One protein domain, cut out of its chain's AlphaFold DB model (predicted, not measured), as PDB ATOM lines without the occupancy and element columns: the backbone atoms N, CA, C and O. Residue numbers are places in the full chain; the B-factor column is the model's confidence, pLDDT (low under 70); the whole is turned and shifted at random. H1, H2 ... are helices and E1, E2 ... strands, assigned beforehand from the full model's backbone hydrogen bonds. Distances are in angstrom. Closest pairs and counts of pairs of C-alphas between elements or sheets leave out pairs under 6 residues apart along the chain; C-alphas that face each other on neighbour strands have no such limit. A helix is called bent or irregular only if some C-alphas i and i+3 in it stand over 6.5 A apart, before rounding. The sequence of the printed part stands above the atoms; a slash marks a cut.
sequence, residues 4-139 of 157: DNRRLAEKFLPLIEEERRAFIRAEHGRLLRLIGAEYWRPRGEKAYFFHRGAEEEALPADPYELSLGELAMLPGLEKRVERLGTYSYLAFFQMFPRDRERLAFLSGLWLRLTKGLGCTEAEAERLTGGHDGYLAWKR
ATOM      1  N   ASP A   4      48.628   1.555  -7.825       84.88
ATOM      2  CA  ASP A   4      47.187   1.413  -7.589       84.88
ATOM      3  C   ASP A   4      46.360   2.361  -8.468       84.88
ATOM      4  O   ASP A   4      45.374   1.952  -9.079       84.88
ATOM      5  N   ASN A   5      46.798   3.616  -8.624       87.00
ATOM      6  CA  ASN A   5      46.108   4.583  -9.484       87.00
ATOM      7  C   ASN A   5      46.196   4.180 -10.957       87.00
ATOM      8  O   ASN A   5      45.251   4.409 -11.711       87.00
ATOM      9  N   ARG A   6      47.304   3.549 -11.369       87.12
ATOM     10  CA  ARG A   6      47.441   3.021 -12.728       87.12
ATOM     11  C   ARG A   6      46.435   1.902 -12.992       87.12
ATOM     12  O   ARG A   6      45.741   1.953 -14.000       87.12
ATOM     13  N   ARG A   7      46.291   0.955 -12.060       89.50
ATOM     14  CA  ARG A   7      45.294  -0.129 -12.155       89.50
ATOM     15  C   ARG A   7      43.863   0.407 -12.210       89.50
ATOM     16  O   ARG A   7      43.048  -0.091 -12.984       89.50
ATOM     17  N   LEU A   8      43.551   1.440 -11.424       90.00
ATOM     18  CA  LEU A   8      42.241   2.099 -11.471       90.00
ATOM     19  C   LEU A   8      41.993   2.778 -12.824       90.00
ATOM     20  O   LEU A   8      40.903   2.647 -13.380       90.00
ATOM     21  N   ALA A   9      42.994   3.465 -13.378       90.75
ATOM     22  CA  ALA A   9      42.889   4.092 -14.693       90.75
ATOM     23  C   ALA A   9      42.686   3.052 -15.809       90.75
ATOM     24  O   ALA A   9      41.779   3.208 -16.623       90.75
ATOM     25  N   GLU A  10      43.463   1.962 -15.804       92.56
ATOM     26  CA  GLU A  10      43.316   0.837 -16.742       92.56
ATOM     27  C   GLU A  10      41.910   0.217 -16.676       92.56
ATOM     28  O   GLU A  10      41.344  -0.151 -17.703       92.56
ATOM     29  N   LYS A  11      41.314   0.154 -15.480       94.12
ATOM     30  CA  LYS A  11      39.966  -0.381 -15.269       94.12
ATOM     31  C   LYS A  11      38.852   0.576 -15.713       94.12
ATOM     32  O   LYS A  11      37.867   0.130 -16.293       94.12
ATOM     33  N   PHE A  12      38.958   1.867 -15.400       96.06
ATOM     34  CA  PHE A  12      37.831   2.803 -15.514       96.06
ATOM     35  C   PHE A  12      37.845   3.686 -16.760       96.06
ATOM     36  O   PHE A  12      36.772   4.054 -17.236       96.06
ATOM     37  N   LEU A  13      39.014   4.002 -17.328       96.19
ATOM     38  CA  LEU A  13      39.079   4.786 -18.567       96.19
ATOM     39  C   LEU A  13      38.327   4.128 -19.741       96.19
ATOM     40  O   LEU A  13      37.641   4.863 -20.452       96.19
ATOM     41  N   PRO A  14      38.365   2.792 -19.934       97.44
ATOM     42  CA  PRO A  14      37.577   2.145 -20.983       97.44
ATOM     43  C   PRO A  14      36.065   2.347 -20.822       97.44
ATOM     44  O   PRO A  14      35.396   2.690 -21.793       97.44
ATOM     45  N   LEU A  15      35.537   2.222 -19.598       97.81
ATOM     46  CA  LEU A  15      34.108   2.427 -19.316       97.81
ATOM     47  C   LEU A  15      33.685   3.872 -19.601       97.81
ATOM     48  O   LEU A  15      32.644   4.130 -20.201       97.81
ATOM     49  N   ILE A  16      34.521   4.826 -19.190       98.00
ATOM     50  CA  ILE A  16      34.298   6.251 -19.434       98.00
ATOM     51  C   ILE A  16      34.260   6.546 -20.942       98.00
ATOM     52  O   ILE A  16      33.386   7.277 -21.410       98.00
ATOM     53  N   GLU A  17      35.190   5.972 -21.706       98.12
ATOM     54  CA  GLU A  17      35.257   6.143 -23.157       98.12
ATOM     55  C   GLU A  17      34.056   5.508 -23.870       98.12
ATOM     56  O   GLU A  17      33.516   6.083 -24.817       98.12
ATOM     57  N   GLU A  18      33.593   4.352 -23.403       98.19
ATOM     58  CA  GLU A  18      32.399   3.705 -23.939       98.19
ATOM     59  C   GLU A  18      31.142   4.565 -23.733       98.19
ATOM     60  O   GLU A  18      30.385   4.794 -24.681       98.19
ATOM     61  N   GLU A  19      30.954   5.137 -22.543       98.44
ATOM     62  CA  GLU A  19      29.832   6.044 -22.274       98.44
ATOM     63  C   GLU A  19      29.920   7.349 -23.070       98.44
ATOM     64  O   GLU A  19      28.897   7.839 -23.567       98.44
ATOM     65  N   ARG A  20      31.133   7.892 -23.248       98.38
ATOM     66  CA  ARG A  20      31.379   9.049 -24.122       98.38
ATOM     67  C   ARG A  20      30.918   8.741 -25.544       98.38
ATOM     68  O   ARG A  20      30.128   9.492 -26.116       98.38
ATOM     69  N   ARG A  21      31.353   7.608 -26.103       98.06
ATOM     70  CA  ARG A  21      30.962   7.163 -27.450       98.06
ATOM     71  C   ARG A  21      29.468   6.896 -27.562       98.06
ATOM     72  O   ARG A  21      28.882   7.211 -28.595       98.06
ATOM     73  N   ALA A  22      28.840   6.337 -26.531       97.31
ATOM     74  CA  ALA A  22      27.399   6.101 -26.511       97.31
ATOM     75  C   ALA A  22      26.606   7.415 -26.545       97.31
ATOM     76  O   ALA A  22      25.638   7.527 -27.299       97.31
ATOM     77  N   PHE A  23      27.042   8.427 -25.787       97.38
ATOM     78  CA  PHE A  23      26.460   9.767 -25.851       97.38
ATOM     79  C   PHE A  23      26.623  10.383 -27.243       97.38
ATOM     80  O   PHE A  23      25.632  10.806 -27.839       97.38
ATOM     81  N   ILE A  24      27.847  10.379 -27.780       96.81
ATOM     82  CA  ILE A  24      28.143  10.956 -29.098       96.81
ATOM     83  C   ILE A  24      27.317  10.273 -30.182       96.81
ATOM     84  O   ILE A  24      26.711  10.950 -31.001       96.81
ATOM     85  N   ARG A  25      27.225   8.942 -30.159       95.94
ATOM     86  CA  ARG A  25      26.421   8.174 -31.115       95.94
ATOM     87  C   ARG A  25      24.945   8.555 -31.054       95.94
ATOM     88  O   ARG A  25      24.332   8.758 -32.097       95.94
ATOM     89  N   ALA A  26      24.383   8.659 -29.852       94.88
ATOM     90  CA  ALA A  26      22.975   9.000 -29.661       94.88
ATOM     91  C   ALA A  26      22.650  10.438 -30.101       94.88
ATOM     92  O   ALA A  26      21.565  10.696 -30.614       94.88
ATOM     93  N   GLU A  27      23.590  11.366 -29.922       94.69
ATOM     94  CA  GLU A  27      23.412  12.792 -30.219       94.69
ATOM     95  C   GLU A  27      24.134  13.234 -31.504       94.69
ATOM     96  O   GLU A  27      24.248  14.431 -31.770       94.69
ATOM     97  N   HIS A  28      24.602  12.285 -32.322       93.06
ATOM     98  CA  HIS A  28      25.588  12.521 -33.381       93.06
ATOM     99  C   HIS A  28      25.192  13.661 -34.319       93.06
ATOM    100  O   HIS A  28      25.922  14.634 -34.479       93.06
ATOM    101  N   GLY A  29      23.990  13.587 -34.900       91.00
ATOM    102  CA  GLY A  29      23.511  14.612 -35.828       91.00
ATOM    103  C   GLY A  29      23.304  15.983 -35.179       91.00
ATOM    104  O   GLY A  29      23.350  17.000 -35.865       91.00
ATOM    105  N   ARG A  30      23.074  16.038 -33.860       93.81
ATOM    106  CA  ARG A  30      22.955  17.301 -33.128       93.81
ATOM    107  C   ARG A  30      24.327  17.894 -32.832       93.81
ATOM    108  O   ARG A  30      24.486  19.087 -33.040       93.81
ATOM    109  N   LEU A  31      25.289  17.074 -32.406       94.56
ATOM    110  CA  LEU A  31      26.673  17.486 -32.148       94.56
ATOM    111  C   LEU A  31      27.378  17.941 -33.426       94.56
ATOM    112  O   LEU A  31      28.027  18.980 -33.420       94.56
ATOM    113  N   LEU A  32      27.174  17.227 -34.537       92.00
ATOM    114  CA  LEU A  32      27.755  17.577 -35.833       92.00
ATOM    115  C   LEU A  32      27.377  18.999 -36.275       92.00
ATOM    116  O   LEU A  32      28.207  19.711 -36.822       92.00
ATOM    117  N   ARG A  33      26.144  19.441 -35.987       89.19
ATOM    118  CA  ARG A  33      25.675  20.805 -36.296       89.19
ATOM    119  C   ARG A  33      26.267  21.894 -35.400       89.19
ATOM    120  O   ARG A  33      26.087  23.069 -35.703       89.19
ATOM    121  N   LEU A  34      26.871  21.524 -34.273       90.69
ATOM    122  CA  LEU A  34      27.475  22.476 -33.344       90.69
ATOM    123  C   LEU A  34      28.951  22.716 -33.620       90.69
ATOM    124  O   LEU A  34      29.459  23.761 -33.232       90.69
ATOM    125  N   ILE A  35      29.650  21.756 -34.226       90.88
ATOM    126  CA  ILE A  35      31.072  21.915 -34.538       90.88
ATOM    127  C   ILE A  35      31.220  23.073 -35.526       90.88
ATOM    128  O   ILE A  35      30.526  23.119 -36.538       90.88
ATOM    129  N   GLY A  36      32.084  24.032 -35.190       87.62
ATOM    130  CA  GLY A  36      32.258  25.275 -35.940       87.62
ATOM    131  C   GLY A  36      31.144  26.305 -35.726       87.62
ATOM    132  O   GLY A  36      31.183  27.373 -36.324       87.62
ATOM    133  N   ALA A  37      30.150  26.043 -34.871       89.06
ATOM    134  CA  ALA A  37      29.108  27.019 -34.580       89.06
ATOM    135  C   ALA A  37      29.546  28.007 -33.490       89.06
ATOM    136  O   ALA A  37      30.194  27.642 -32.503       89.06
ATOM    137  N   GLU A  38      29.122  29.260 -33.651       91.06
ATOM    138  CA  GLU A  38      29.342  30.305 -32.658       91.06
ATOM    139  C   GLU A  38      28.510  30.080 -31.391       91.06
ATOM    140  O   GLU A  38      27.299  29.822 -31.446       91.06
ATOM    141  N   TYR A  39      29.163  30.252 -30.247       91.75
ATOM    142  CA  TYR A  39      28.559  30.235 -28.926       91.75
ATOM    143  C   TYR A  39      29.125  31.350 -28.039       91.75
ATOM    144  O   TYR A  39      30.204  31.902 -28.261       91.75
ATOM    145  N   TRP A  40      28.379  31.648 -26.984       91.25
ATOM    146  CA  TRP A  40      28.722  32.590 -25.937       91.25
ATOM    147  C   TRP A  40      28.739  31.861 -24.604       91.25
ATOM    148  O   TRP A  40      27.983  30.914 -24.366       91.25
ATOM    149  N   ARG A  41      29.617  32.317 -23.715       86.94
ATOM    150  CA  ARG A  41      29.516  31.964 -22.301       86.94
ATOM    151  C   ARG A  41      28.477  32.873 -21.636       86.94
ATOM    152  O   ARG A  41      28.343  34.019 -22.072       86.94
ATOM    153  N   PRO A  42      27.797  32.421 -20.571       80.50
ATOM    154  CA  PRO A  42      26.800  33.231 -19.887       80.50
ATOM    155  C   PRO A  42      27.415  34.552 -19.431       80.50
ATOM    156  O   PRO A  42      28.479  34.560 -18.808       80.50
ATOM    157  N   ARG A  43      26.746  35.668 -19.751       72.12
ATOM    158  CA  ARG A  43      27.213  37.043 -19.464       72.12
ATOM    159  C   ARG A  43      28.532  37.433 -20.150       72.12
ATOM    160  O   ARG A  43      29.147  38.425 -19.772       72.12
ATOM    161  N   GLY A  44      28.978  36.663 -21.141       76.00
ATOM    162  CA  GLY A  44      30.134  36.984 -21.967       76.00
ATOM    163  C   GLY A  44      29.751  37.846 -23.168       76.00
ATOM    164  O   GLY A  44      28.752  37.592 -23.837       76.00
ATOM    165  N   GLU A  45      30.579  38.840 -23.480       77.75
ATOM    166  CA  GLU A  45      30.395  39.689 -24.668       77.75
ATOM    167  C   GLU A  45      31.057  39.095 -25.921       77.75
ATOM    168  O   GLU A  45      30.660  39.393 -27.048       77.75
ATOM    169  N   LYS A  46      32.052  38.220 -25.732       86.88
ATOM    170  CA  LYS A  46      32.838  37.613 -26.811       86.88
ATOM    171  C   LYS A  46      32.191  36.335 -27.339       86.88
ATOM    172  O   LYS A  46      31.790  35.474 -26.553       86.88
ATOM    173  N   ALA A  47      32.155  36.222 -28.664       87.56
ATOM    174  CA  ALA A  47      31.812  34.998 -29.371       87.56
ATOM    175  C   ALA A  47      33.012  34.040 -29.403       87.56
ATOM    176  O   ALA A  47      34.162  34.474 -29.497       87.56
ATOM    177  N   TYR A  48      32.726  32.745 -29.347       89.81
ATOM    178  CA  TYR A  48      33.683  31.656 -29.512       89.81
ATOM    179  C   TYR A  48      33.131  30.658 -30.523       89.81
ATOM    180  O   TYR A  48      31.918  30.520 -30.643       89.81
ATOM    181  N   PHE A  49      34.002  29.914 -31.196       89.50
ATOM    182  CA  PHE A  49      33.597  28.804 -32.057       89.50
ATOM    183  C   PHE A  49      33.775  27.481 -31.316       89.50
ATOM    184  O   PHE A  49      34.765  27.281 -30.605       89.50
ATOM    185  N   PHE A  50      32.783  26.600 -31.409       90.31
ATOM    186  CA  PHE A  50      32.819  25.318 -30.717       90.31
ATOM    187  C   PHE A  50      33.663  24.295 -31.488       90.31
ATOM    188  O   PHE A  50      33.383  24.015 -32.652       90.31
ATOM    189  N   HIS A  51      34.650  23.702 -30.807       86.81
ATOM    190  CA  HIS A  51      35.545  22.626 -31.261       86.81
ATOM    191  C   HIS A  51      36.489  22.939 -32.441       86.81
ATOM    192  O   HIS A  51      37.645  22.539 -32.395       86.81
ATOM    193  N   ARG A  52      36.050  23.689 -33.457       78.00
ATOM    194  CA  ARG A  52      36.884  24.154 -34.579       78.00
ATOM    195  C   ARG A  52      36.674  25.642 -34.823       78.00
ATOM    196  O   ARG A  52      35.561  26.138 -34.656       78.00
ATOM    197  N   GLY A  53      37.746  26.348 -35.176       64.94
ATOM    198  CA  GLY A  53      37.688  27.759 -35.570       64.94
ATOM    199  C   GLY A  53      37.198  27.934 -37.010       64.94
ATOM    200  O   GLY A  53      37.232  26.988 -37.793       64.94
ATOM    201  N   ALA A  54      36.797  29.154 -37.380       58.34
ATOM    202  CA  ALA A  54      36.330  29.477 -38.736       58.34
ATOM    203  C   ALA A  54      37.357  29.154 -39.848       58.34
ATOM    204  O   ALA A  54      36.984  28.953 -40.997       58.34
ATOM    205  N   GLU A  55      38.651  29.069 -39.517       59.97
ATOM    206  CA  GLU A  55      39.725  28.757 -40.474       59.97
ATOM    207  C   GLU A  55      39.890  27.244 -40.754       59.97
ATOM    208  O   GLU A  55      40.539  26.868 -41.727       59.97
ATOM    209  N   GLU A  56      39.279  26.364 -39.949       61.00
ATOM    210  CA  GLU A  56      39.399  24.895 -40.050       61.00
ATOM    211  C   GLU A  56      38.202  24.221 -40.763       61.00
ATOM    212  O   GLU A  56      38.080  22.992 -40.760       61.00
ATOM    213  N   GLU A  57      37.327  24.999 -41.418       60.22
ATOM    214  CA  GLU A  57      36.109  24.519 -42.108       60.22
ATOM    215  C   GLU A  57      36.369  23.498 -43.236       60.22
ATOM    216  O   GLU A  57      35.452  22.797 -43.663       60.22
ATOM    217  N   ALA A  58      37.611  23.377 -43.717       58.94
ATOM    218  CA  ALA A  58      37.962  22.504 -44.839       58.94
ATOM    219  C   ALA A  58      37.985  21.000 -44.497       58.94
ATOM    220  O   ALA A  58      37.941  20.169 -45.407       58.94
ATOM    221  N   LEU A  59      38.062  20.625 -43.214       66.25
ATOM    222  CA  LEU A  59      38.041  19.222 -42.788       66.25
ATOM    223  C   LEU A  59      36.621  18.788 -42.406       66.25
ATOM    224  O   LEU A  59      35.915  19.540 -41.728       66.25
ATOM    225  N   PRO A  60      36.199  17.551 -42.735       73.69
ATOM    226  CA  PRO A  60      34.929  17.029 -42.247       73.69
ATOM    227  C   PRO A  60      34.926  17.044 -40.714       73.69
ATOM    228  O   PRO A  60      35.894  16.625 -40.074       73.69
ATOM    229  N   ALA A  61      33.866  17.597 -40.128       83.69
ATOM    230  CA  ALA A  61      33.682  17.623 -38.685       83.69
ATOM    231  C   ALA A  61      33.407  16.204 -38.167       83.69
ATOM    232  O   ALA A  61      32.516  15.525 -38.683       83.69
ATOM    233  N   ASP A  62      34.137  15.780 -37.134       90.00
ATOM    234  CA  ASP A  62      33.930  14.491 -36.475       90.00
ATOM    235  C   ASP A  62      33.540  14.693 -34.997       90.00
ATOM    236  O   ASP A  62      34.378  15.056 -34.172       90.00
ATOM    237  N   PRO A  63      32.277  14.428 -34.608       93.50
ATOM    238  CA  PRO A  63      31.842  14.481 -33.214       93.50
ATOM    239  C   PRO A  63      32.638  13.590 -32.254       93.50
ATOM    240  O   PRO A  63      32.606  13.840 -31.049       93.50
ATOM    241  N   TYR A  64      33.338  12.559 -32.740       94.88
ATOM    242  CA  TYR A  64      34.174  11.699 -31.902       94.88
ATOM    243  C   TYR A  64      35.484  12.356 -31.455       94.88
ATOM    244  O   TYR A  64      36.084  11.860 -30.494       94.88
ATOM    245  N   GLU A  65      35.873  13.484 -32.053       93.50
ATOM    246  CA  GLU A  65      36.986  14.327 -31.599       93.50
ATOM    247  C   GLU A  65      36.629  15.140 -30.339       93.50
ATOM    248  O   GLU A  65      37.522  15.575 -29.613       93.50
ATOM    249  N   LEU A  66      35.335  15.286 -30.015       95.12
ATOM    250  CA  LEU A  66      34.877  16.017 -28.831       95.12
ATOM    251  C   LEU A  66      35.320  15.330 -27.532       95.12
ATOM    252  O   LEU A  66      34.966  14.179 -27.235       95.12
ATOM    253  N   SER A  67      36.040  16.078 -26.704       95.81
ATOM    254  CA  SER A  67      36.461  15.650 -25.373       95.81
ATOM    255  C   SER A  67      35.294  15.611 -24.378       95.81
ATOM    256  O   SER A  67      34.285  16.299 -24.521       95.81
ATOM    257  N   LEU A  68      35.447  14.851 -23.287       96.50
ATOM    258  CA  LEU A  68      34.474  14.872 -22.183       96.50
ATOM    259  C   LEU A  68      34.334  16.255 -21.536       96.50
ATOM    260  O   LEU A  68      33.262  16.587 -21.036       96.50
ATOM    261  N   GLY A  69      35.394  17.066 -21.555       96.44
ATOM    262  CA  GLY A  69      35.342  18.458 -21.112       96.44
ATOM    263  C   GLY A  69      34.385  19.281 -21.969       96.44
ATOM    264  O   GLY A  69      33.488  19.932 -21.434       96.44
ATOM    265  N   GLU A  70      34.528  19.187 -23.291       96.00
ATOM    266  CA  GLU A  70      33.663  19.876 -24.255       96.00
ATOM    267  C   GLU A  70      32.209  19.403 -24.171       96.00
ATOM    268  O   GLU A  70      31.289  20.218 -24.174       96.00
ATOM    269  N   LEU A  71      31.977  18.098 -24.022       97.38
ATOM    270  CA  LEU A  71      30.622  17.569 -23.857       97.38
ATOM    271  C   LEU A  71      29.978  18.035 -22.541       97.38
ATOM    272  O   LEU A  71      28.799  18.382 -22.525       97.38
ATOM    273  N   ALA A  72      30.742  18.079 -21.446       96.75
ATOM    274  CA  ALA A  72      30.242  18.498 -20.137       96.75
ATOM    275  C   ALA A  72      29.930  20.002 -20.055       96.75
ATOM    276  O   ALA A  72      29.076  20.396 -19.262       96.75
ATOM    277  N   MET A  73      30.582  20.849 -20.860       94.69
ATOM    278  CA  MET A  73      30.313  22.295 -20.868       94.69
ATOM    279  C   MET A  73      29.093  22.695 -21.704       94.69
ATOM    280  O   MET A  73      28.540  23.764 -21.452       94.69
ATOM    281  N   LEU A  74      28.642  21.853 -22.646       94.25
ATOM    282  CA  LEU A  74      27.507  22.128 -23.545       94.25
ATOM    283  C   LEU A  74      26.268  22.748 -22.864       94.25
ATOM    284  O   LEU A  74      25.718  23.696 -23.427       94.25
ATOM    285  N   PRO A  75      25.812  22.284 -21.679       91.75
ATOM    286  CA  PRO A  75      24.618  22.837 -21.032       91.75
ATOM    287  C   PRO A  75      24.770  24.289 -20.571       91.75
ATOM    288  O   PRO A  75      23.767  24.958 -20.351       91.75
ATOM    289  N   GLY A  76      26.006  24.760 -20.386       90.50
ATOM    290  CA  GLY A  76      26.310  26.125 -19.966       90.50
ATOM    291  C   GLY A  76      26.580  27.080 -21.125       90.50
ATOM    292  O   GLY A  76      26.932  28.226 -20.874       90.50
ATOM    293  N   LEU A  77      26.482  26.621 -22.374       92.69
ATOM    294  CA  LEU A  77      26.742  27.446 -23.548       92.69
ATOM    295  C   LEU A  77      25.452  28.076 -24.061       92.69
ATOM    296  O   LEU A  77      24.396  27.437 -24.096       92.69
ATOM    297  N   GLU A  78      25.552  29.318 -24.517       92.62
ATOM    298  CA  GLU A  78      24.433  30.087 -25.044       92.62
ATOM    299  C   GLU A  78      24.672  30.464 -26.506       92.62
ATOM    300  O   GLU A  78      25.800  30.653 -26.954       92.62
ATOM    301  N   LYS A  79      23.590  30.602 -27.263       89.75
ATOM    302  CA  LYS A  79      23.583  31.201 -28.590       89.75
ATOM    303  C   LYS A  79      22.887  32.548 -28.510       89.75
ATOM    304  O   LYS A  79      21.753  32.632 -28.033       89.75
ATOM    305  N   ARG A  80      23.559  33.588 -29.001       88.25
ATOM    306  CA  ARG A  80      22.979  34.924 -29.106       88.25
ATOM    307  C   ARG A  80      22.099  34.998 -30.349       88.25
ATOM    308  O   ARG A  80      22.525  34.640 -31.443       88.25
ATOM    309  N   VAL A  81      20.873  35.471 -30.176       84.88
ATOM    310  CA  VAL A  81      19.918  35.717 -31.258       84.88
ATOM    311  C   VAL A  81      19.550  37.191 -31.228       84.88
ATOM    312  O   VAL A  81      18.980  37.677 -30.252       84.88
ATOM    313  N   GLU A  82      19.892  37.903 -32.295       82.69
ATOM    314  CA  GLU A  82      19.536  39.308 -32.459       82.69
ATOM    315  C   GLU A  82      18.110  39.430 -33.001       82.69
ATOM    316  O   GLU A  82      17.742  38.780 -33.984       82.69
ATOM    317  N   ARG A  83      17.284  40.251 -32.345       79.94
ATOM    318  CA  ARG A  83      15.939  40.601 -32.812       79.94
ATOM    319  C   ARG A  83      15.651  42.068 -32.524       79.94
ATOM    320  O   ARG A  83      15.676  42.483 -31.370       79.94
ATOM    321  N   LEU A  84      15.321  42.824 -33.575       79.06
ATOM    322  CA  LEU A  84      14.802  44.199 -33.493       79.06
ATOM    323  C   LEU A  84      15.627  45.116 -32.562       79.06
ATOM    324  O   LEU A  84      15.072  45.795 -31.705       79.06
ATOM    325  N   GLY A  85      16.958  45.100 -32.695       75.81
ATOM    326  CA  GLY A  85      17.859  45.936 -31.887       75.81
ATOM    327  C   GLY A  85      18.079  45.455 -30.444       75.81
ATOM    328  O   GLY A  85      18.656  46.185 -29.643       75.81
ATOM    329  N   THR A  86      17.637  44.241 -30.103       78.88
ATOM    330  CA  THR A  86      17.856  43.601 -28.795       78.88
ATOM    331  C   THR A  86      18.461  42.205 -28.954       78.88
ATOM    332  O   THR A  86      18.359  41.583 -30.016       78.88
ATOM    333  N   TYR A  87      19.092  41.692 -27.893       81.62
ATOM    334  CA  TYR A  87      19.679  40.352 -27.870       81.62
ATOM    335  C   TYR A  87      18.888  39.426 -26.949       81.62
ATOM    336  O   TYR A  87      18.567  39.779 -25.818       81.62
ATOM    337  N   SER A  88      18.609  38.217 -27.430       83.75
ATOM    338  CA  SER A  88      18.133  37.096 -26.619       83.75
ATOM    339  C   SER A  88      19.197  36.004 -26.574       83.75
ATOM    340  O   SER A  88      19.921  35.802 -27.550       83.75
ATOM    341  N   TYR A  89      19.272  35.282 -25.459       85.94
ATOM    342  CA  TYR A  89      20.192  34.161 -25.274       85.94
ATOM    343  C   TYR A  89      19.383  32.872 -25.165       85.94
ATOM    344  O   TYR A  89      18.444  32.782 -24.378       85.94
ATOM    345  N   LEU A  90      19.716  31.889 -25.997       89.25
ATOM    346  CA  LEU A  90      19.104  30.561 -25.985       89.25
ATOM    347  C   LEU A  90      20.168  29.523 -25.649       89.25
ATOM    348  O   LEU A  90      21.333  29.720 -25.979       89.25
ATOM    349  N   ALA A  91      19.786  28.392 -25.055       89.69
ATOM    350  CA  ALA A  91      20.745  27.314 -24.833       89.69
ATOM    351  C   ALA A  91      21.327  26.835 -26.173       89.69
ATOM    352  O   ALA A  91      20.586  26.500 -27.100       89.69
ATOM    353  N   PHE A  92      22.653  26.773 -26.248       91.75
ATOM    354  CA  PHE A  92      23.381  26.297 -27.423       91.75
ATOM    355  C   PHE A  92      23.094  24.814 -27.692       91.75
ATOM    356  O   PHE A  92      22.947  24.400 -28.842       91.75
ATOM    357  N   PHE A  93      22.934  24.021 -26.627       93.00
ATOM    358  CA  PHE A  93      22.579  22.609 -26.713       93.00
ATOM    359  C   PHE A  93      21.610  22.185 -25.603       93.00
ATOM    360  O   PHE A  93      21.926  22.222 -24.417       93.00
ATOM    361  N   GLN A  94      20.430  21.706 -25.997       90.75
ATOM    362  CA  GLN A  94      19.434  21.180 -25.062       90.75
ATOM    363  C   GLN A  94      19.790  19.759 -24.616       90.75
ATOM    364  O   GLN A  94      19.693  18.806 -25.386       90.75
ATOM    365  N   MET A  95      20.198  19.594 -23.366       91.12
ATOM    366  CA  MET A  95      20.632  18.299 -22.843       91.12
ATOM    367  C   MET A  95      19.642  17.760 -21.807       91.12
ATOM    368  O   MET A  95      19.156  18.542 -20.988       91.12
ATOM    369  N   PHE A  96      19.375  16.448 -21.802       91.56
ATOM    370  CA  PHE A  96      18.597  15.806 -20.735       91.56
ATOM    371  C   PHE A  96      19.317  15.962 -19.383       91.56
ATOM    372  O   PHE A  96      20.538  15.827 -19.352       91.56
ATOM    373  N   PRO A  97      18.618  16.171 -18.252       92.50
ATOM    374  CA  PRO A  97      19.267  16.308 -16.942       92.50
ATOM    375  C   PRO A  97      20.225  15.152 -16.608       92.50
ATOM    376  O   PRO A  97      21.370  15.384 -16.227       92.50
ATOM    377  N   ARG A  98      19.807  13.912 -16.901       93.44
ATOM    378  CA  ARG A  98      20.627  12.702 -16.717       93.44
ATOM    379  C   ARG A  98      21.945  12.741 -17.496       93.44
ATOM    380  O   ARG A  98      22.966  12.294 -16.983       93.44
ATOM    381  N   ASP A  99      21.934  13.287 -18.711       95.38
ATOM    382  CA  ASP A  99      23.151  13.476 -19.508       95.38
ATOM    383  C   ASP A  99      24.082  14.507 -18.893       95.38
ATOM    384  O   ASP A  99      25.284  14.270 -18.813       95.38
ATOM    385  N   ARG A 100      23.526  15.634 -18.432       95.25
ATOM    386  CA  ARG A 100      24.305  16.715 -17.814       95.25
ATOM    387  C   ARG A 100      25.069  16.180 -16.611       95.25
ATOM    388  O   ARG A 100      26.283  16.342 -16.520       95.25
ATOM    389  N   GLU A 101      24.361  15.490 -15.722       95.62
ATOM    390  CA  GLU A 101      24.941  14.903 -14.518       95.62
ATOM    391  C   GLU A 101      25.968  13.817 -14.837       95.62
ATOM    392  O   GLU A 101      27.025  13.767 -14.199       95.62
ATOM    393  N   ARG A 102      25.674  12.945 -15.814       97.25
ATOM    394  CA  ARG A 102      26.581  11.851 -16.172       97.25
ATOM    395  C   ARG A 102      27.848  12.381 -16.830       97.25
ATOM    396  O   ARG A 102      28.930  12.019 -16.388       97.25
ATOM    397  N   LEU A 103      27.745  13.279 -17.807       97.75
ATOM    398  CA  LEU A 103      28.909  13.854 -18.486       97.75
ATOM    399  C   LEU A 103      29.774  14.697 -17.544       97.75
ATOM    400  O   LEU A 103      30.997  14.583 -17.598       97.75
ATOM    401  N   ALA A 104      29.175  15.482 -16.642       97.06
ATOM    402  CA  ALA A 104      29.929  16.228 -15.632       97.06
ATOM    403  C   ALA A 104      30.723  15.290 -14.705       97.06
ATOM    404  O   ALA A 104      31.912  15.509 -14.464       97.06
ATOM    405  N   PHE A 105      30.089  14.207 -14.241       97.81
ATOM    406  CA  PHE A 105      30.744  13.169 -13.444       97.81
ATOM    407  C   PHE A 105      31.895  12.492 -14.204       97.81
ATOM    408  O   PHE A 105      33.017  12.439 -13.695       97.81
ATOM    409  N   LEU A 106      31.639  12.020 -15.428       97.94
ATOM    410  CA  LEU A 106      32.637  11.345 -16.261       97.94
ATOM    411  C   LEU A 106      33.825  12.259 -16.571       97.94
ATOM    412  O   LEU A 106      34.966  11.821 -16.488       97.94
ATOM    413  N   SER A 107      33.570  13.533 -16.878       97.69
ATOM    414  CA  SER A 107      34.607  14.527 -17.172       97.69
ATOM    415  C   SER A 107      35.530  14.765 -15.972       97.69
ATOM    416  O   SER A 107      36.756  14.707 -16.103       97.69
ATOM    417  N   GLY A 108      34.959  14.937 -14.774       96.31
ATOM    418  CA  GLY A 108      35.736  15.098 -13.542       96.31
ATOM    419  C   GLY A 108      36.545  13.852 -13.166       96.31
ATOM    420  O   GLY A 108      37.701  13.963 -12.747       96.31
ATOM    421  N   LEU A 109      35.966  12.661 -13.337       96.44
ATOM    422  CA  LEU A 109      36.651  11.396 -13.072       96.44
ATOM    423  C   LEU A 109      37.778  11.141 -14.084       96.44
ATOM    424  O   LEU A 109      38.899  10.828 -13.684       96.44
ATOM    425  N   TRP A 110      37.518  11.351 -15.376       96.88
ATOM    426  CA  TRP A 110      38.511  11.222 -16.443       96.88
ATOM    427  C   TRP A 110      39.716  12.132 -16.206       96.88
ATOM    428  O   TRP A 110      40.859  11.677 -16.276       96.88
ATOM    429  N   LEU A 111      39.481  13.403 -15.857       94.81
ATOM    430  CA  LEU A 111      40.549  14.371 -15.594       94.81
ATOM    431  C   LEU A 111      41.449  13.943 -14.427       94.81
ATOM    432  O   LEU A 111      42.656  14.175 -14.458       94.81
ATOM    433  N   ARG A 112      40.878  13.333 -13.385       93.88
ATOM    434  CA  ARG A 112      41.656  12.834 -12.246       93.88
ATOM    435  C   ARG A 112      42.468  11.600 -12.623       93.88
ATOM    436  O   ARG A 112      43.681  11.607 -12.419       93.88
ATOM    437  N   LEU A 113      41.834  10.604 -13.239       93.56
ATOM    438  CA  LEU A 113      42.498   9.359 -13.633       93.56
ATOM    439  C   LEU A 113      43.643   9.607 -14.626       93.56
ATOM    440  O   LEU A 113      44.734   9.069 -14.453       93.56
ATOM    441  N   THR A 114      43.445  10.480 -15.617       92.31
ATOM    442  CA  THR A 114      44.490  10.839 -16.599       92.31
ATOM    443  C   THR A 114      45.653  11.625 -15.999       92.31
ATOM    444  O   THR A 114      46.778  11.525 -16.482       92.31
ATOM    445  N   LYS A 115      45.423  12.356 -14.904       91.75
ATOM    446  CA  LYS A 115      46.481  13.005 -14.112       91.75
ATOM    447  C   LYS A 115      47.150  12.059 -13.110       91.75
ATOM    448  O   LYS A 115      47.973  12.498 -12.308       91.75
ATOM    449  N   GLY A 116      46.801  10.772 -13.125       88.44
ATOM    450  CA  GLY A 116      47.325   9.775 -12.197       88.44
ATOM    451  C   GLY A 116      46.825   9.934 -10.763       88.44
ATOM    452  O   GLY A 116      47.446   9.403  -9.837       88.44
ATOM    453  N   LEU A 117      45.726  10.669 -10.575       87.88
ATOM    454  CA  LEU A 117      45.001  10.754  -9.313       87.88
ATOM    455  C   LEU A 117      44.038   9.566  -9.209       87.88
ATOM    456  O   LEU A 117      43.506   9.094 -10.213       87.88
ATOM    457  N   GLY A 118      43.823   9.081  -7.987       87.38
ATOM    458  CA  GLY A 118      42.869   8.006  -7.727       87.38
ATOM    459  C   GLY A 118      41.413   8.470  -7.841       87.38
ATOM    460  O   GLY A 118      41.116   9.657  -8.007       87.38
ATOM    461  N   CYS A 119      40.498   7.518  -7.697       90.75
ATOM    462  CA  CYS A 119      39.074   7.770  -7.509       90.75
ATOM    463  C   CYS A 119      38.645   7.316  -6.112       90.75
ATOM    464  O   CYS A 119      39.274   6.448  -5.508       90.75
ATOM    465  N   THR A 120      37.565   7.898  -5.602       91.81
ATOM    466  CA  THR A 120      36.947   7.417  -4.361       91.81
ATOM    467  C   THR A 120      36.140   6.144  -4.625       91.81
ATOM    468  O   THR A 120      35.745   5.876  -5.763       91.81
ATOM    469  N   GLU A 121      35.870   5.369  -3.578       92.38
ATOM    470  CA  GLU A 121      35.033   4.164  -3.663       92.38
ATOM    471  C   GLU A 121      33.624   4.486  -4.180       92.38
ATOM    472  O   GLU A 121      33.164   3.872  -5.138       92.38
ATOM    473  N   ALA A 122      33.006   5.555  -3.671       93.88
ATOM    474  CA  ALA A 122      31.699   6.023  -4.133       93.88
ATOM    475  C   ALA A 122      31.675   6.363  -5.637       93.88
ATOM    476  O   ALA A 122      30.674   6.158  -6.322       93.88
ATOM    477  N   GLU A 123      32.772   6.887  -6.186       95.19
ATOM    478  CA  GLU A 123      32.867   7.179  -7.618       95.19
ATOM    479  C   GLU A 123      33.066   5.915  -8.449       95.19
ATOM    480  O   GLU A 123      32.500   5.816  -9.538       95.19
ATOM    481  N   ALA A 124      33.829   4.948  -7.935       94.12
ATOM    482  CA  ALA A 124      33.965   3.640  -8.557       94.12
ATOM    483  C   ALA A 124      32.606   2.930  -8.629       94.12
ATOM    484  O   ALA A 124      32.211   2.502  -9.712       94.12
ATOM    485  N   GLU A 125      31.865   2.881  -7.520       95.19
ATOM    486  CA  GLU A 125      30.516   2.306  -7.450       95.19
ATOM    487  C   GLU A 125      29.531   3.028  -8.373       95.19
ATOM    488  O   GLU A 125      28.778   2.395  -9.114       95.19
ATOM    489  N   ARG A 126      29.559   4.367  -8.393       96.19
ATOM    490  CA  ARG A 126      28.704   5.165  -9.282       96.19
ATOM    491  C   ARG A 126      29.021   4.929 -10.759       96.19
ATOM    492  O   ARG A 126      28.105   4.961 -11.591       96.19
ATOM    493  N   LEU A 127      30.294   4.744 -11.111       96.38
ATOM    494  CA  LEU A 127      30.686   4.428 -12.481       96.38
ATOM    495  C   LEU A 127      30.179   3.038 -12.852       96.38
ATOM    496  O   LEU A 127      29.361   2.947 -13.765       96.38
ATOM    497  N   THR A 128      30.593   1.997 -12.122       95.81
ATOM    498  CA  THR A 128      30.287   0.599 -12.461       95.81
ATOM    499  C   THR A 128      28.800   0.279 -12.357       95.81
ATOM    500  O   THR A 128      28.241  -0.279 -13.294       95.81
ATOM    501  N   GLY A 129      28.129   0.687 -11.279       94.19
ATOM    502  CA  GLY A 129      26.700   0.433 -11.081       94.19
ATOM    503  C   GLY A 129      25.796   1.231 -12.026       94.19
ATOM    504  O   GLY A 129      24.673   0.823 -12.308       94.19
ATOM    505  N   GLY A 130      26.275   2.369 -12.539       93.31
ATOM    506  CA  GLY A 130      25.522   3.216 -13.470       93.31
ATOM    507  C   GLY A 130      25.783   2.940 -14.952       93.31
ATOM    508  O   GLY A 130      25.036   3.453 -15.787       93.31
ATOM    509  N   HIS A 131      26.827   2.173 -15.277       96.44
ATOM    510  CA  HIS A 131      27.367   2.039 -16.631       96.44
ATOM    511  C   HIS A 131      26.358   1.430 -17.608       96.44
ATOM    512  O   HIS A 131      25.863   2.112 -18.509       96.44
ATOM    513  N   ASP A 132      25.962   0.180 -17.370       95.00
ATOM    514  CA  ASP A 132      25.051  -0.556 -18.251       95.00
ATOM    515  C   ASP A 132      23.698   0.147 -18.381       95.00
ATOM    516  O   ASP A 132      23.130   0.254 -19.472       95.00
ATOM    517  N   GLY A 133      23.202   0.700 -17.269       93.44
ATOM    518  CA  GLY A 133      21.953   1.451 -17.235       93.44
ATOM    519  C   GLY A 133      22.008   2.755 -18.036       93.44
ATOM    520  O   GLY A 133      20.984   3.193 -18.565       93.44
ATOM    521  N   TYR A 134      23.174   3.397 -18.137       94.75
ATOM    522  CA  TYR A 134      23.363   4.565 -18.995       94.75
ATOM    523  C   TYR A 134      23.485   4.164 -20.470       94.75
ATOM    524  O   TYR A 134      22.838   4.784 -21.316       94.75
ATOM    525  N   LEU A 135      24.225   3.093 -20.785       95.31
ATOM    526  CA  LEU A 135      24.342   2.576 -22.153       95.31
ATOM    527  C   LEU A 135      22.991   2.127 -22.723       95.31
ATOM    528  O   LEU A 135      22.643   2.510 -23.842       95.31
ATOM    529  N   ALA A 136      22.202   1.374 -21.953       92.25
ATOM    530  CA  ALA A 136      20.848   0.964 -22.337       92.25
ATOM    531  C   ALA A 136      19.947   2.176 -22.589       92.25
ATOM    532  O   ALA A 136      19.279   2.287 -23.620       92.25
ATOM    533  N   TRP A 137      20.006   3.159 -21.690       89.75
ATOM    534  CA  TRP A 137      19.267   4.397 -21.877       89.75
ATOM    535  C   TRP A 137      19.694   5.128 -23.159       89.75
ATOM    536  O   TRP A 137      18.822   5.595 -23.895       89.75
ATOM    537  N   LYS A 138      20.994   5.159 -23.497       92.31
ATOM    538  CA  LYS A 138      21.522   5.772 -24.729       92.31
ATOM    539  C   LYS A 138      21.196   5.034 -26.021       92.31
ATOM    540  O   LYS A 138      21.014   5.709 -27.037       92.31
ATOM    541  N   ARG A 139      21.011   3.714 -25.989       89.00
ATOM    542  CA  ARG A 139      20.517   2.943 -27.144       89.00
ATOM    543  C   ARG A 139      19.075   3.267 -27.528       89.00
ATOM    544  O   ARG A 139      18.703   3.068 -28.676       89.00
TER     545      ARG A 139
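Overview. This is residues 4 to 139 of the 157 residues of an uncharacterized protein of Synergistes sp. 3_1_syn1 (UniProt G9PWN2). A group of helices at one end runs into two small strand hairpins at the other, and the hairpin of E3 and E4 makes the far tip. The bent helices H1 and H5 and the straight H4 make the helical end; H4 packs on H1 and on H3, while the second arm of H5 runs beside that of H1. The printed part has 136 residues, with five named helices and four named strands in the order H1 H2 E1 E2 H3 E3 E4 H4 H5, and is mostly helix. Each sheet has two antiparallel strands, E1 with E2 and E3 with E4. The whole is only just compact, close to loose, with a radius of gyration of the C-alphas of 16.8 A, and elongated, spanning 57 by 31 by 30 A.

Arrangement. H1, residues 4 to 26, was assigned as one helix by its hydrogen bonds but is bent: C-alphas 11 and 14 are 6.7 A apart, and its arms H1a, residues 4 to 11, and H1b, residues 14 to 26, stand at 36 degrees, only just a steep tilt. H2, residues 28 to 32, is close to H1b but not clearly touching, the closest C-alphas being those of Ile 24 and Leu 31, 7.4 A apart. E1, residues 38 to 40, and E2, residues 47 to 49, form an antiparallel hairpin, with N 39 and O 48 2.8 A apart, within hydrogen-bond range. H3, residues 68 to 76, is irregular: C-alphas 72 and 75 are 7.2 A apart. E3, residues 78 to 83, and E4, residues 86 to 91, form the other antiparallel hairpin, with N 81 and O 88 at 2.8 A, within hydrogen-bond range. The closest C-alphas of E1 and E3, those of Trp 40 and Glu 78, are 5.0 A apart. H4, residues 97 to 114, touches H3, closest at the C-alphas of Leu 68 and Ser 107, 5.0 A apart. H4 touches H1a with residues 113 to 114 alone, at a steep tilt of 48 degrees, opposite ways; the closest C-alphas are those of Ala 9 and Leu 113, 5.4 A apart. H5, residues 121 to 139, assigned as one helix by its hydrogen bonds, is bent too, C-alphas 129 and 132 being 7.4 A apart; its arms are H5a, residues 121 to 129, and H5b, residues 132 to 139. H5b touches H1b at a shallow tilt of 24 degrees, the same way, closest at the C-alphas of Ala 26 and Lys 138, 6.1 A apart. Every O i to N i+4 pair is within hydrogen-bond range in H1a, H1b, H2, H4, H5a and H5b; in H3 it is 3 of 5.

Along the chain. H1a begins at C-alpha 4, (47.187, 1.413, -7.589), and H1b is 18.3 A long. H3 measures 14.1 A, E3 15.6 A, E4 17.0 A and H4 25.8 A. H4 begins at C-alpha 97, (19.267, 16.308, -16.942), and H5b ends at C-alpha 139, (20.517, 2.943, -27.144).

Size, cuts and confidence. The two C-alphas farthest apart, those of Asp 4 and Leu 84, are 59.6 A apart. The printed part has no cut. The link from E2 to H3 is long, with 18 residues, 50 to 67. Mean pLDDT of the printed part is 90.0, and residues 53 to 59 are under 70.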